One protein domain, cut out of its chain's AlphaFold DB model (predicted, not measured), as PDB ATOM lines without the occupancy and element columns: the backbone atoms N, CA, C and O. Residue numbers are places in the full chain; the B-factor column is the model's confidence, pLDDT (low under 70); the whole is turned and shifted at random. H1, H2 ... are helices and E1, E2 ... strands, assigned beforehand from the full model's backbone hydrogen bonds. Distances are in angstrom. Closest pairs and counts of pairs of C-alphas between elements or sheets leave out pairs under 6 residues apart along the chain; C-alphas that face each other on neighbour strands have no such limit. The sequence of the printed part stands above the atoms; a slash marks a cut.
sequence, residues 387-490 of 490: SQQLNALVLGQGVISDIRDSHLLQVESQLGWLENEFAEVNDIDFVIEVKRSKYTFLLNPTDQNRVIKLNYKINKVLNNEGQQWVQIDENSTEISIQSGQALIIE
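This is residues 387 to 490 of the 490 residues of an uncharacterized protein of Paramecium tetraurelia (UniProt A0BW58). A strongly twisted four-stranded sheet, E2 E3 E4 E8, forms the middle slab, with a smaller sheet, E5 E7 E6, partly face to face with it on one side and the helices H1 and H2 on the other. The short strand E1 lies at the far end beyond the helices, and the long link of residues 455 to 468 runs past the E8 and E6 side of the two sheets. The 104 printed residues hold two named helices and eight named strands in the order H1 E1 H2 E2 E3 E4 E5 E6 E7 E8, a mixed class, with both sheets antiparallel. The whole is compact, with a radius of gyration of the C-alphas of 13.6 A and spans of 42 by 30 by 21 A.

E2, residues 424 to 428, E3, residues 431 to 436, and E4, residues 439 to 443, form a meander, each strand the antiparallel neighbour of the one before. N 426 and O 433 are 2.8 A apart in the hairpin E2 and E3, and N 434 and O 441 are 2.8 A apart in the hairpin E3 and E4. E8, residues 486 to 489, is an edge strand antiparallel to E4, with N 442 and O 487 at 2.8 A. This sheet is strongly twisted, but only just: its C-alphas lie up to 4.2 A off the best plane. In the second sheet, E7, residues 476 to 481, is the inner strand; E5, residues 450 to 454, pairs with it through N 454 and O 477 at 2.8 A, and E6, residues 469 to 473, through N 470 and O 478 at 2.8 A. The closest C-alphas of E2 and E5 are those of Ile 428 and Ile 452, 7.0 A apart. H1, residues 387 to 395, is on the four-stranded sheet at a height over the sheet of 8.1 A; it lies over E2, along the strands at 26 degrees on the local plane. H2, residues 406 to 415, only grazes that sheet with residues 411 to 415. H1 and H2 touch, closest at the C-alphas of Leu 393 and Glu 412, 6.8 A, at a steep tilt of 40 degrees, the same way. Every O i to N i+4 pair is within hydrogen-bond range in H2, and 4 of 5 in H1. E1, residues 397 to 400, pairs with no named strand.

E3 measures 16.2 A from C-alpha 431 at (-11.216, 109.300, -14.891) to C-alpha 436, E7 16.0 A and H2 14.6 A. H1 begins at C-alpha 387, (-7.549, 101.200, -17.023), and E8 ends at C-alpha 489, (-24.417, 107.358, -18.547).

The two C-alphas farthest apart, those of Ser 401 and Asp 473, are 42.4 A apart. The printed part has no cut, and the link E5 to E6 is long. Mean pLDDT of the printed part is 76.5; residues 392 to 397, 401 to 423 and 464 to 466 are under 70.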
ATOM      1  N   SER A 387      -6.703 101.763 -15.957       72.44
ATOM      2  CA  SER A 387      -7.549 101.200 -17.023       72.44
ATOM      3  C   SER A 387      -7.145  99.779 -17.428       72.44
ATOM      4  O   SER A 387      -8.015  98.922 -17.593       72.44
ATOM      5  N   GLN A 388      -5.849  99.489 -17.583       73.62
ATOM      6  CA  GLN A 388      -5.378  98.146 -17.943       73.62
ATOM      7  C   GLN A 388      -5.703  97.127 -16.847       73.62
ATOM      8  O   GLN A 388      -6.196  96.037 -17.144       73.62
ATOM      9  N   GLN A 389      -5.476  97.500 -15.586       72.62
ATOM     10  CA  GLN A 389      -5.792  96.673 -14.423       72.62
ATOM     11  C   GLN A 389      -7.298  96.425 -14.315       72.62
ATOM     12  O   GLN A 389      -7.739  95.283 -14.170       72.62
ATOM     13  N   LEU A 390      -8.104  97.479 -14.471       71.75
ATOM     14  CA  LEU A 390      -9.551  97.367 -14.379       71.75
ATOM     15  C   LEU A 390     -10.162  96.581 -15.536       71.75
ATOM     16  O   LEU A 390     -11.094  95.818 -15.310       71.75
ATOM     17  N   ASN A 391      -9.647  96.718 -16.756       72.06
ATOM     18  CA  ASN A 391     -10.125  95.929 -17.885       72.06
ATOM     19  C   ASN A 391     -10.097  94.420 -17.578       72.06
ATOM     20  O   ASN A 391     -11.093  93.731 -17.792       72.06
ATOM     21  N   ALA A 392      -8.994  93.899 -17.032       67.50
ATOM     22  CA  ALA A 392      -8.921  92.477 -16.692       67.50
ATOM     23  C   ALA A 392      -9.883  92.082 -15.566       67.50
ATOM     24  O   ALA A 392     -10.457  90.991 -15.601       67.50
ATOM     25  N   LEU A 393     -10.091  92.969 -14.586       66.94
ATOM     26  CA  LEU A 393     -11.046  92.751 -13.499       66.94
ATOM     27  C   LEU A 393     -12.501  92.774 -14.003       66.94
ATOM     28  O   LEU A 393     -13.307  91.938 -13.612       66.94
ATOM     29  N   VAL A 394     -12.864  93.698 -14.887       62.09
ATOM     30  CA  VAL A 394     -14.247  93.876 -15.360       62.09
ATOM     31  C   VAL A 394     -14.655  92.826 -16.384       62.09
ATOM     32  O   VAL A 394     -15.826  92.464 -16.463       62.09
ATOM     33  N   LEU A 395     -13.703  92.343 -17.177       61.25
ATOM     34  CA  LEU A 395     -13.945  91.337 -18.212       61.25
ATOM     35  C   LEU A 395     -13.758  89.910 -17.702       61.25
ATOM     36  O   LEU A 395     -14.052  88.959 -18.421       61.25
ATOM     37  N   GLY A 396     -13.253  89.761 -16.474       59.94
ATOM     38  CA  GLY A 396     -12.956  88.463 -15.892       59.94
ATOM     39  C   GLY A 396     -11.916  87.694 -16.699       59.94
ATOM     40  O   GLY A 396     -12.035  86.491 -16.831       59.94
ATOM     41  N   GLN A 397     -10.933  88.345 -17.317       66.44
ATOM     42  CA  GLN A 397      -9.889  87.640 -18.068       66.44
ATOM     43  C   GLN A 397      -8.538  88.282 -17.775       66.44
ATOM     44  O   GLN A 397      -8.230  89.364 -18.273       66.44
ATOM     45  N   GLY A 398      -7.711  87.617 -16.964       70.56
ATOM     46  CA  GLY A 398      -6.365  88.109 -16.684       70.56
ATOM     47  C   GLY A 398      -5.537  87.249 -15.738       70.56
ATOM     48  O   GLY A 398      -6.055  86.586 -14.842       70.56
ATOM     49  N   VAL A 399      -4.221  87.313 -15.935       74.94
ATOM     50  CA  VAL A 399      -3.208  86.853 -14.984       74.94
ATOM     51  C   VAL A 399      -2.621  88.090 -14.321       74.94
ATOM     52  O   VAL A 399      -1.833  88.814 -14.927       74.94
ATOM     53  N   ILE A 400      -3.016  88.354 -13.085       72.75
ATOM     54  CA  ILE A 400      -2.579  89.513 -12.319       72.75
ATOM     55  C   ILE A 400      -1.478  89.057 -11.369       72.75
ATOM     56  O   ILE A 400      -1.593  88.052 -10.675       72.75
ATOM     57  N   SER A 401      -0.360  89.768 -11.383       66.44
ATOM     58  CA  SER A 401       0.782  89.428 -10.535       66.44
ATOM     59  C   SER A 401       0.689  90.052  -9.141       66.44
ATOM     60  O   SER A 401       1.075  89.409  -8.174       66.44
ATOM     61  N   ASP A 402       0.166  91.276  -9.032       65.44
ATOM     62  CA  ASP A 402       0.061  92.045  -7.787       65.44
ATOM     63  C   ASP A 402      -0.984  93.171  -7.977       65.44
ATOM     64  O   ASP A 402      -1.013  93.799  -9.038       65.44
ATOM     65  N   ILE A 403      -1.840  93.434  -6.980       63.38
ATOM     66  CA  ILE A 403      -2.735  94.608  -6.938       63.38
ATOM     67  C   ILE A 403      -2.412  95.383  -5.665       63.38
ATOM     68  O   ILE A 403      -2.722  94.939  -4.563       63.38
ATOM     69  N   ARG A 404      -1.826  96.573  -5.818       60.88
ATOM     70  CA  ARG A 404      -1.435  97.422  -4.678       60.88
ATOM     71  C   ARG A 404      -2.421  98.536  -4.351       60.88
ATOM     72  O   ARG A 404      -2.278  99.174  -3.314       60.88
ATOM     73  N   ASP A 405      -3.388  98.795  -5.225       64.50
ATOM     74  CA  ASP A 405      -4.285  99.941  -5.101       64.50
ATOM     75  C   ASP A 405      -5.660  99.508  -4.568       64.50
ATOM     76  O   ASP A 405      -6.449  98.858  -5.259       64.50
ATOM     77  N   SER A 406      -5.960  99.882  -3.321       63.75
ATOM     78  CA  SER A 406      -7.247  99.606  -2.673       63.75
ATOM     79  C   SER A 406      -8.433 100.249  -3.394       63.75
ATOM     80  O   SER A 406      -9.553  99.743  -3.284       63.75
ATOM     81  N   HIS A 407      -8.210 101.328  -4.153       65.00
ATOM     82  CA  HIS A 407      -9.263 101.926  -4.961       65.00
ATOM     83  C   HIS A 407      -9.691 100.995  -6.093       65.00
ATOM     84  O   HIS A 407     -10.873 100.973  -6.404       65.00
ATOM     85  N   LEU A 408      -8.804 100.162  -6.651       66.88
ATOM     86  CA  LEU A 408      -9.165  99.197  -7.701       66.88
ATOM     87  C   LEU A 408     -10.108  98.108  -7.198       66.88
ATOM     88  O   LEU A 408     -11.093  97.793  -7.864       66.88
ATOM     89  N   LEU A 409      -9.856  97.593  -5.994       66.19
ATOM     90  CA  LEU A 409     -10.771  96.664  -5.322       66.19
ATOM     91  C   LEU A 409     -12.126  97.333  -5.050       66.19
ATOM     92  O   LEU A 409     -13.183  96.722  -5.219       66.19
ATOM     93  N   GLN A 410     -12.108  98.618  -4.682       68.06
ATOM     94  CA  GLN A 410     -13.326  99.409  -4.541       68.06
ATOM     95  C   GLN A 410     -14.054  99.570  -5.887       68.06
ATOM     96  O   GLN A 410     -15.270  99.385  -5.923       68.06
ATOM     97  N   VAL A 411     -13.342  99.844  -6.987       67.38
ATOM     98  CA  VAL A 411     -13.928  99.958  -8.334       67.38
ATOM     99  C   VAL A 411     -14.635  98.667  -8.719       67.38
ATOM    100  O   VAL A 411     -15.801  98.691  -9.099       67.38
ATOM    101  N   GLU A 412     -13.958  97.529  -8.579       66.19
ATOM    102  CA  GLU A 412     -14.538  96.222  -8.876       66.19
ATOM    103  C   GLU A 412     -15.823  95.981  -8.068       66.19
ATOM    104  O   GLU A 412     -16.850  95.586  -8.630       66.19
ATOM    105  N   SER A 413     -15.802  96.300  -6.768       64.69
ATOM    106  CA  SER A 413     -16.969  96.155  -5.890       64.69
ATOM    107  C   SER A 413     -18.155  97.034  -6.307       64.69
ATOM    108  O   SER A 413     -19.305  96.615  -6.180       64.69
ATOM    109  N   GLN A 414     -17.890  98.232  -6.842       64.12
ATOM    110  CA  GLN A 414     -18.921  99.143  -7.342       64.12
ATOM    111  C   GLN A 414     -19.518  98.672  -8.669       64.12
ATOM    112  O   GLN A 414     -20.680  98.961  -8.953       64.12
ATOM    113  N   LEU A 415     -18.741  97.947  -9.478       62.66
ATOM    114  CA  LEU A 415     -19.180  97.472 -10.787       62.66
ATOM    115  C   LEU A 415     -20.055  96.216 -10.698       62.66
ATOM    116  O   LEU A 415     -20.935  96.061 -11.539       62.66
ATOM    117  N   GLY A 416     -19.863  95.376  -9.675       56.75
ATOM    118  CA  GLY A 416     -20.822  94.411  -9.106       56.75
ATOM    119  C   GLY A 416     -21.429  93.295  -9.984       56.75
ATOM    120  O   GLY A 416     -21.746  92.248  -9.431       56.75
ATOM    121  N   TRP A 417     -21.644  93.479 -11.296       57.50
ATOM    122  CA  TRP A 417     -22.534  92.639 -12.128       57.50
ATOM    123  C   TRP A 417     -22.257  92.734 -13.646       57.50
ATOM    124  O   TRP A 417     -23.176  92.746 -14.464       57.50
ATOM    125  N   LEU A 418     -20.994  92.817 -14.059       55.25
ATOM    126  CA  LEU A 418     -20.603  93.070 -15.452       55.25
ATOM    127  C   LEU A 418     -20.136  91.795 -16.193       55.25
ATOM    128  O   LEU A 418     -19.148  91.799 -16.917       55.25
ATOM    129  N   GLU A 419     -20.847  90.680 -16.057       53.88
ATOM    130  CA  GLU A 419     -20.277  89.362 -16.401       53.88
ATOM    131  C   GLU A 419     -20.420  88.944 -17.886       53.88
ATOM    132  O   GLU A 419     -19.650  88.110 -18.347       53.88
ATOM    133  N   ASN A 420     -21.325  89.547 -18.679       51.59
ATOM    134  CA  ASN A 420     -21.780  88.909 -19.936       51.59
ATOM    135  C   ASN A 420     -21.548  89.667 -21.262       51.59
ATOM    136  O   ASN A 420     -21.967  89.177 -22.307       51.59
ATOM    137  N   GLU A 421     -20.900  90.837 -21.270       53.34
ATOM    138  CA  GLU A 421     -20.656  91.606 -22.505       53.34
ATOM    139  C   GLU A 421     -19.265  92.247 -22.511       53.34
ATOM    140  O   GLU A 421     -18.716  92.569 -21.455       53.34
ATOM    141  N   PHE A 422     -18.710  92.462 -23.709       58.81
ATOM    142  CA  PHE A 422     -17.461  93.197 -23.886       58.81
ATOM    143  C   PHE A 422     -17.577  94.604 -23.287       58.81
ATOM    144  O   PHE A 422     -18.496  95.361 -23.599       58.81
ATOM    145  N   ALA A 423     -16.615  94.940 -22.435       64.06
ATOM    146  CA  ALA A 423     -16.384  96.275 -21.908       64.06
ATOM    147  C   ALA A 423     -15.107  96.845 -22.518       64.06
ATOM    148  O   ALA A 423     -14.090  96.158 -22.562       64.06
ATOM    149  N   GLU A 424     -15.144  98.104 -22.930       71.25
ATOM    150  CA  GLU A 424     -13.934  98.866 -23.231       71.25
ATOM    151  C   GLU A 424     -13.651  99.777 -22.034       71.25
ATOM    152  O   GLU A 424     -14.434 100.693 -21.781       71.25
ATOM    153  N   VAL A 425     -12.573  99.526 -21.279       73.81
ATOM    154  CA  VAL A 425     -12.112 100.464 -20.244       73.81
ATOM    155  C   VAL A 425     -11.025 101.367 -20.815       73.81
ATOM    156  O   VAL A 425     -10.007 100.880 -21.306       73.81
ATOM    157  N   ASN A 426     -11.208 102.677 -20.691       79.06
ATOM    158  CA  ASN A 426     -10.285 103.730 -21.096       79.06
ATOM    159  C   ASN A 426      -9.941 104.632 -19.903       79.06
ATOM    160  O   ASN A 426     -10.777 104.852 -19.034       79.06
ATOM    161  N   ASP A 427      -8.740 105.208 -19.901       81.69
ATOM    162  CA  ASP A 427      -8.402 106.335 -19.025       81.69
ATOM    163  C   ASP A 427      -8.627 107.652 -19.790       81.69
ATOM    164  O   ASP A 427      -8.078 107.848 -20.878       81.69
ATOM    165  N   ILE A 428      -9.423 108.562 -19.222       85.25
ATOM    166  CA  ILE A 428      -9.703 109.907 -19.746       85.25
ATOM    167  C   ILE A 428      -9.426 110.917 -18.633       85.25
ATOM    168  O   ILE A 428     -10.205 111.042 -17.694       85.25
ATOM    169  N   ASP A 429      -8.306 111.638 -18.719       84.62
ATOM    170  CA  ASP A 429      -7.907 112.649 -17.725       84.62
ATOM    171  C   ASP A 429      -7.961 112.140 -16.268       84.62
ATOM    172  O   ASP A 429      -8.410 112.844 -15.358       84.62
ATOM    173  N   PHE A 430      -7.468 110.914 -16.045       82.44
ATOM    174  CA  PHE A 430      -7.481 110.193 -14.760       82.44
ATOM    175  C   PHE A 430      -8.873 109.779 -14.254       82.44
ATOM    176  O   PHE A 430      -9.001 109.302 -13.129       82.44
ATOM    177  N   VAL A 431      -9.913 109.939 -15.075       84.94
ATOM    178  CA  VAL A 431     -11.216 109.300 -14.891       84.94
ATOM    179  C   VAL A 431     -11.236 108.023 -15.715       84.94
ATOM    180  O   VAL A 431     -10.893 108.015 -16.895       84.94
ATOM    181  N   ILE A 432     -11.666 106.943 -15.089       82.62
ATOM    182  CA  ILE A 432     -11.832 105.650 -15.729       82.62
ATOM    183  C   ILE A 432     -13.189 105.632 -16.432       82.62
ATOM    184  O   ILE A 432     -14.229 105.813 -15.803       82.62
ATOM    185  N   GLU A 433     -13.185 105.378 -17.732       85.44
ATOM    186  CA  GLU A 433     -14.367 105.205 -18.564       85.44
ATOM    187  C   GLU A 433     -14.550 103.728 -18.911       85.44
ATOM    188  O   GLU A 433     -13.677 103.149 -19.536       85.44
ATOM    189  N   VAL A 434     -15.693 103.128 -18.580       80.25
ATOM    190  CA  VAL A 434     -16.068 101.763 -18.975       80.25
ATOM    191  C   VAL A 434     -17.260 101.828 -19.924       80.25
ATOM    192  O   VAL A 434     -18.371 102.137 -19.497       80.25
ATOM    193  N   LYS A 435     -17.071 101.512 -21.205       79.25
ATOM    194  CA  LYS A 435     -18.162 101.446 -22.191       79.25
ATOM    195  C   LYS A 435     -18.705 100.035 -22.324       79.25
ATOM    196  O   LYS A 435     -17.932  99.096 -22.500       79.25
ATOM    197  N   ARG A 436     -20.031  99.898 -22.303       75.69
ATOM    198  CA  ARG A 436     -20.761  98.651 -22.553       75.69
ATOM    199  C   ARG A 436     -22.056  98.915 -23.292       75.69
ATOM    200  O   ARG A 436     -22.995  99.476 -22.727       75.69
ATOM    201  N   SER A 437     -22.136  98.436 -24.532       77.25
ATOM    202  CA  SER A 437     -23.310  98.648 -25.379       77.25
ATOM    203  C   SER A 437     -23.639 100.151 -25.449       77.25
ATOM    204  O   SER A 437     -22.788 100.939 -25.855       77.25
ATOM    205  N   LYS A 438     -24.834 100.570 -25.026       81.69
ATOM    206  CA  LYS A 438     -25.241 101.983 -24.946       81.69
ATOM    207  C   LYS A 438     -24.908 102.687 -23.624       81.69
ATOM    208  O   LYS A 438     -25.241 103.853 -23.482       81.69
ATOM    209  N   TYR A 439     -24.317 101.993 -22.652       84.25
ATOM    210  CA  TYR A 439     -24.007 102.555 -21.340       84.25
ATOM    211  C   TYR A 439     -22.518 102.860 -21.191       84.25
ATOM    212  O   TYR A 439     -21.666 102.064 -21.586       84.25
ATOM    213  N   THR A 440     -22.211 103.975 -20.540       86.38
ATOM    214  CA  THR A 440     -20.855 104.333 -20.129       86.38
ATOM    215  C   THR A 440     -20.810 104.566 -18.626       86.38
ATOM    216  O   THR A 440     -21.562 105.377 -18.091       86.38
ATOM    217  N   PHE A 441     -19.911 103.876 -17.934       84.31
ATOM    218  CA  PHE A 441     -19.644 104.079 -16.518       84.31
ATOM    219  C   PHE A 441     -18.397 104.945 -16.380       84.31
ATOM    220  O   PHE A 441     -17.346 104.588 -16.904       84.31
ATOM    221  N   LEU A 442     -18.500 106.077 -15.694       86.50
ATOM    222  CA  LEU A 442     -17.357 106.940 -15.409       86.50
ATOM    223  C   LEU A 442     -17.039 106.881 -13.930       86.50
ATOM    224  O   LEU A 442     -17.893 107.208 -13.111       86.50
ATOM    225  N   LEU A 443     -15.813 106.521 -13.590       84.00
ATOM    226  CA  LEU A 443     -15.335 106.521 -12.223       84.00
ATOM    227  C   LEU A 443     -14.194 107.519 -12.078       84.00
ATOM    228  O   LEU A 443     -13.197 107.428 -12.789       84.00
ATOM    229  N   ASN A 444     -14.313 108.436 -11.123       86.00
ATOM    230  CA  ASN A 444     -13.210 109.302 -10.727       86.00
ATOM    231  C   ASN A 444     -12.540 108.747  -9.457       86.00
ATOM    232  O   ASN A 444     -12.980 109.077  -8.353       86.00
ATOM    233  N   PRO A 445     -11.485 107.920  -9.582       76.88
ATOM    234  CA  PRO A 445     -10.763 107.387  -8.431       76.88
ATOM    235  C   PRO A 445      -9.859 108.431  -7.756       76.88
ATOM    236  O   PRO A 445      -9.213 108.119  -6.765       76.88
ATOM    237  N   THR A 446      -9.757 109.651  -8.296       79.75
ATOM    238  CA  THR A 446      -8.835 110.669  -7.780       79.75
ATOM    239  C   THR A 446      -9.438 111.460  -6.626       79.75
ATOM    240  O   THR A 446     -10.646 111.676  -6.574       79.75
ATOM    241  N   ASP A 447      -8.576 112.014  -5.770       82.31
ATOM    242  CA  ASP A 447      -8.976 112.890  -4.658       82.31
ATOM    243  C   ASP A 447      -9.492 114.271  -5.107       82.31
ATOM    244  O   ASP A 447      -9.867 115.104  -4.279       82.31
ATOM    245  N   GLN A 448      -9.511 114.545  -6.413       86.44
ATOM    246  CA  GLN A 448      -9.882 115.837  -6.977       86.44
ATOM    247  C   GLN A 448     -11.130 115.720  -7.842       86.44
ATOM    248  O   GLN A 448     -11.338 114.736  -8.547       86.44
ATOM    249  N   ASN A 449     -11.948 116.769  -7.844       88.19
ATOM    250  CA  ASN A 449     -13.020 116.885  -8.827       88.19
ATOM    251  C   ASN A 449     -12.404 117.050 -10.220       88.19
ATOM    252  O   ASN A 449     -11.461 117.822 -10.401       88.19
ATOM    253  N   ARG A 450     -12.953 116.341 -11.202       88.44
ATOM    254  CA  ARG A 450     -12.481 116.354 -12.585       88.44
ATOM    255  C   ARG A 450     -13.561 116.891 -13.503       88.44
ATOM    256  O   ARG A 450     -14.741 116.634 -13.294       88.44
ATOM    257  N   VAL A 451     -13.137 117.621 -14.524       89.69
ATOM    258  CA  VAL A 451     -13.972 117.973 -15.670       89.69
ATOM    259  C   VAL A 451     -13.356 117.264 -16.856       89.69
ATOM    260  O   VAL A 451     -12.171 117.466 -17.118       89.69
ATOM    261  N   ILE A 452     -14.123 116.405 -17.517       89.94
ATOM    262  CA  ILE A 452     -13.621 115.616 -18.640       89.94
ATOM    263  C   ILE A 452     -14.449 115.855 -19.888       89.94
ATOM    264  O   ILE A 452     -15.658 116.093 -19.813       89.94
ATOM    265  N   LYS A 453     -13.787 115.742 -21.039       89.88
ATOM    266  CA  LYS A 453     -14.425 115.818 -22.347       89.88
ATOM    267  C   LYS A 453     -14.590 114.420 -22.935       89.88
ATOM    268  O   LYS A 453     -13.618 113.715 -23.188       89.88
ATOM    269  N   LEU A 454     -15.835 114.049 -23.188       89.00
ATOM    270  CA  LEU A 454     -16.233 112.795 -23.806       89.00
ATOM    271  C   LEU A 454     -16.521 113.025 -25.286       89.00
ATOM    272  O   LEU A 454     -17.182 113.997 -25.650       89.00
ATOM    273  N   ASN A 455     -16.078 112.101 -26.135       87.81
ATOM    274  CA  ASN A 455     -16.325 112.133 -27.581       87.81
ATOM    275  C   ASN A 455     -17.626 111.401 -27.952       87.81
ATOM    276  O   ASN A 455     -17.657 110.605 -28.891       87.81
ATOM    277  N   TYR A 456     -18.678 111.614 -27.163       86.00
ATOM    278  CA  TYR A 456     -20.041 111.198 -27.474       86.00
ATOM    279  C   TYR A 456     -21.050 112.092 -26.750       86.00
ATOM    280  O   TYR A 456     -20.722 112.829 -25.814       86.00
ATOM    281  N   LYS A 457     -22.298 112.029 -27.209       85.31
ATOM    282  CA  LYS A 457     -23.441 112.707 -26.605       85.31
ATOM    283  C   LYS A 457     -23.918 111.950 -25.365       85.31
ATOM    284  O   LYS A 457     -24.101 110.739 -25.428       85.31
ATOM    285  N   ILE A 458     -24.165 112.674 -24.275       86.25
ATOM    286  CA  ILE A 458     -24.852 112.140 -23.093       86.25
ATOM    287  C   ILE A 458     -26.362 112.294 -23.288       86.25
ATOM    288  O   ILE A 458     -26.851 113.412 -23.461       86.25
ATOM    289  N   ASN A 459     -27.113 111.193 -23.232       84.00
ATOM    290  CA  ASN A 459     -28.574 111.243 -23.218       84.00
ATOM    291  C   ASN A 459     -29.086 111.429 -21.792       84.00
ATOM    292  O   ASN A 459     -29.954 112.272 -21.551       84.00
ATOM    293  N   LYS A 460     -28.555 110.646 -20.845       84.69
ATOM    294  CA  LYS A 460     -28.991 110.682 -19.446       84.69
ATOM    295  C   LYS A 460     -27.904 110.185 -18.495       84.69
ATOM    296  O   LYS A 460     -27.213 109.222 -18.795       84.69
ATOM    297  N   VAL A 461     -27.817 110.786 -17.308       85.25
ATOM    298  CA  VAL A 461     -27.092 110.217 -16.158       85.25
ATOM    299  C   VAL A 461     -28.103 109.494 -15.266       85.25
ATOM    300  O   VAL A 461     -29.094 110.086 -14.839       85.25
ATOM    301  N   LEU A 462     -27.903 108.198 -15.033       80.62
ATOM    302  CA  LEU A 462     -28.894 107.317 -14.405       80.62
ATOM    303  C   LEU A 462     -28.815 107.285 -12.876       80.62
ATOM    304  O   LEU A 462     -29.831 107.043 -12.233       80.62
ATOM    305  N   ASN A 463     -27.630 107.488 -12.298       77.44
ATOM    306  CA  ASN A 463     -27.358 107.239 -10.878       77.44
ATOM    307  C   ASN A 463     -26.936 108.487 -10.082       77.44
ATOM    308  O   ASN A 463     -26.548 108.354  -8.924       77.44
ATOM    309  N   ASN A 464     -27.011 109.686 -10.668       67.56
ATOM    310  CA  ASN A 464     -26.868 110.926  -9.914       67.56
ATOM    311  C   ASN A 464     -27.750 112.043 -10.491       67.56
ATOM    312  O   ASN A 464     -27.473 112.595 -11.558       67.56
ATOM    313  N   GLU A 465     -28.825 112.380  -9.778       57.31
ATOM    314  CA  GLU A 465     -29.706 113.496 -10.124       57.31
ATOM    315  C   GLU A 465     -29.045 114.815  -9.695       57.31
ATOM    316  O   GLU A 465     -29.132 115.221  -8.540       57.31
ATOM    317  N   GLY A 466     -28.354 115.487 -10.622       64.75
ATOM    318  CA  GLY A 466     -27.794 116.825 -10.377       64.75
ATOM    319  C   GLY A 466     -26.375 117.076 -10.882       64.75
ATOM    320  O   GLY A 466     -25.833 118.151 -10.620       64.75
ATOM    321  N   GLN A 467     -25.759 116.132 -11.603       71.81
ATOM    322  CA  GLN A 467     -24.466 116.380 -12.249       71.81
ATOM    323  C   GLN A 467     -24.579 117.517 -13.277       71.81
ATOM    324  O   GLN A 467     -25.557 117.590 -14.018       71.81
ATOM    325  N   GLN A 468     -23.565 118.377 -13.364       76.44
ATOM    326  CA  GLN A 468     -23.485 119.379 -14.428       76.44
ATOM    327  C   GLN A 468     -22.699 118.813 -15.616       76.44
ATOM    328  O   GLN A 468     -21.540 118.416 -15.463       76.44
ATOM    329  N   TRP A 469     -23.334 118.789 -16.790       85.44
ATOM    330  CA  TRP A 469     -22.690 118.512 -18.074       85.44
ATOM    331  C   TRP A 469     -23.164 119.497 -19.143       85.44
ATOM    332  O   TRP A 469     -24.282 120.013 -19.084       85.44
ATOM    333  N   VAL A 470     -22.301 119.764 -20.120       87.25
ATOM    334  CA  VAL A 470     -22.557 120.692 -21.224       87.25
ATOM    335  C   VAL A 470     -22.245 119.992 -22.538       87.25
ATOM    336  O   VAL A 470     -21.144 119.483 -22.738       87.25
ATOM    337  N   GLN A 471     -23.213 119.980 -23.453       86.56
ATOM    338  CA  GLN A 471     -22.976 119.540 -24.824       86.56
ATOM    339  C   GLN A 471     -22.147 120.612 -25.545       86.56
ATOM    340  O   GLN A 471     -22.608 121.746 -25.681       86.56
ATOM    341  N   ILE A 472     -20.934 120.271 -25.985       89.00
ATOM    342  CA  ILE A 472     -20.053 121.205 -26.702       89.00
ATOM    343  C   ILE A 472     -20.438 121.251 -28.187       89.00
ATOM    344  O   ILE A 472     -20.545 122.328 -28.769       89.00
ATOM    345  N   ASP A 473     -20.663 120.082 -28.793       87.81
ATOM    346  CA  ASP A 473     -21.084 119.917 -30.190       87.81
ATOM    347  C   ASP A 473     -21.902 118.621 -30.371       87.81
ATOM    348  O   ASP A 473     -22.222 117.949 -29.393       87.81
ATOM    349  N   GLU A 474     -22.268 118.255 -31.606       82.62
ATOM    350  CA  GLU A 474     -23.097 117.067 -31.890       82.62
ATOM    351  C   GLU A 474     -22.495 115.744 -31.385       82.62
ATOM    352  O   GLU A 474     -23.242 114.798 -31.133       82.62
ATOM    353  N   ASN A 475     -21.174 115.688 -31.194       85.31
ATOM    354  CA  ASN A 475     -20.436 114.478 -30.850       85.31
ATOM    355  C   ASN A 475     -19.623 114.598 -29.558       85.31
ATOM    356  O   ASN A 475     -18.986 113.618 -29.191       85.31
ATOM    357  N   SER A 476     -19.596 115.741 -28.865       88.69
ATOM    358  CA  SER A 476     -18.781 115.898 -27.659       88.69
ATOM    359  C   SER A 476     -19.490 116.576 -26.488       88.69
ATOM    360  O   SER A 476     -20.227 117.553 -26.647       88.69
ATOM    361  N   THR A 477     -19.244 116.040 -25.291       90.69
ATOM    362  CA  THR A 477     -19.863 116.470 -24.032       90.69
ATOM    363  C   THR A 477     -18.792 116.706 -22.978       90.69
ATOM    364  O   THR A 477     -17.873 115.904 -22.842       90.69
ATOM    365  N   GLU A 478     -18.919 117.776 -22.207       92.19
ATOM    366  CA  GLU A 478     -18.102 118.019 -21.021       92.19
ATOM    367  C   GLU A 478     -18.902 117.675 -19.765       92.19
ATOM    368  O   GLU A 478     -20.044 118.112 -19.635       92.19
ATOM    369  N   ILE A 479     -18.333 116.898 -18.843       91.56
ATOM    370  CA  ILE A 479     -18.997 116.503 -17.594       91.56
ATOM    371  C   ILE A 479     -18.074 116.690 -16.391       91.56
ATOM    372  O   ILE A 479     -16.887 116.370 -16.442       91.56
ATOM    373  N   SER A 480     -18.637 117.201 -15.294       89.25
ATOM    374  CA  SER A 480     -17.945 117.310 -14.007       89.25
ATOM    375  C   SER A 480     -18.214 116.087 -13.134       89.25
ATOM    376  O   SER A 480     -19.369 115.748 -12.877       89.25
ATOM    377  N   ILE A 481     -17.166 115.452 -12.620       87.44
ATOM    378  CA  ILE A 481     -17.235 114.238 -11.802       87.44
ATOM    379  C   ILE A 481     -16.516 114.508 -10.488       87.44
ATOM    380  O   ILE A 481     -15.342 114.890 -10.474       87.44
ATOM    381  N   GLN A 482     -17.219 114.346  -9.369       86.88
ATOM    382  CA  GLN A 482     -16.620 114.578  -8.059       86.88
ATOM    383  C   GLN A 482     -15.624 113.473  -7.707       86.88
ATOM    384  O   GLN A 482     -15.709 112.362  -8.232       86.88
ATOM    385  N   SER A 483     -14.681 113.790  -6.825       83.62
ATOM    386  CA  SER A 483     -13.781 112.800  -6.228       83.62
ATOM    387  C   SER A 483     -14.568 111.614  -5.652       83.62
ATOM    388  O   SER A 483     -15.576 111.806  -4.966       83.62
ATOM    389  N   GLY A 484     -14.142 110.391  -5.981       75.69
ATOM    390  CA  GLY A 484     -14.738 109.144  -5.493       75.69
ATOM    391  C   GLY A 484     -16.135 108.812  -6.036       75.69
ATOM    392  O   GLY A 484     -16.733 107.832  -5.587       75.69
ATOM    393  N   GLN A 485     -16.682 109.594  -6.976       81.44
ATOM    394  CA  GLN A 485     -17.979 109.301  -7.594       81.44
ATOM    395  C   GLN A 485     -17.869 108.360  -8.799       81.44
ATOM    396  O   GLN A 485     -16.937 108.444  -9.603       81.44
ATOM    397  N   ALA A 486     -18.909 107.537  -8.953       81.25
ATOM    398  CA  ALA A 486     -19.201 106.762 -10.153       81.25
ATOM    399  C   ALA A 486     -20.480 107.290 -10.815       81.25
ATOM    400  O   ALA A 486     -21.496 107.455 -10.136       81.25
ATOM    401  N   LEU A 487     -20.465 107.509 -12.128       85.31
ATOM    402  CA  LEU A 487     -21.629 107.887 -12.928       85.31
ATOM    403  C   LEU A 487     -21.969 106.787 -13.924       85.31
ATOM    404  O   LEU A 487     -21.074 106.199 -14.516       85.31
ATOM    405  N   ILE A 488     -23.259 106.551 -14.142       85.25
ATOM    406  CA  ILE A 488     -23.783 105.676 -15.189       85.25
ATOM    407  C   ILE A 488     -24.477 106.562 -16.209       85.25
ATOM    408  O   ILE A 488     -25.424 107.274 -15.876       85.25
ATOM    409  N   ILE A 489     -23.994 106.516 -17.438       86.56
ATOM    410  CA  ILE A 489     -24.417 107.358 -18.547       86.56
ATOM    411  C   ILE A 489     -25.057 106.472 -19.608       86.56
ATOM    412  O   ILE A 489     -24.533 105.405 -19.911       86.56
ATOM    413  N   GLU A 490     -26.181 106.916 -20.156       84.56
ATOM    414  CA  GLU A 490     -26.810 106.393 -21.378       84.56
ATOM    415  C   GLU A 490     -26.679 107.397 -22.526       84.56
ATOM    416  O   GLU A 490     -26.727 108.623 -22.252       84.56
TER     417      GLU A 490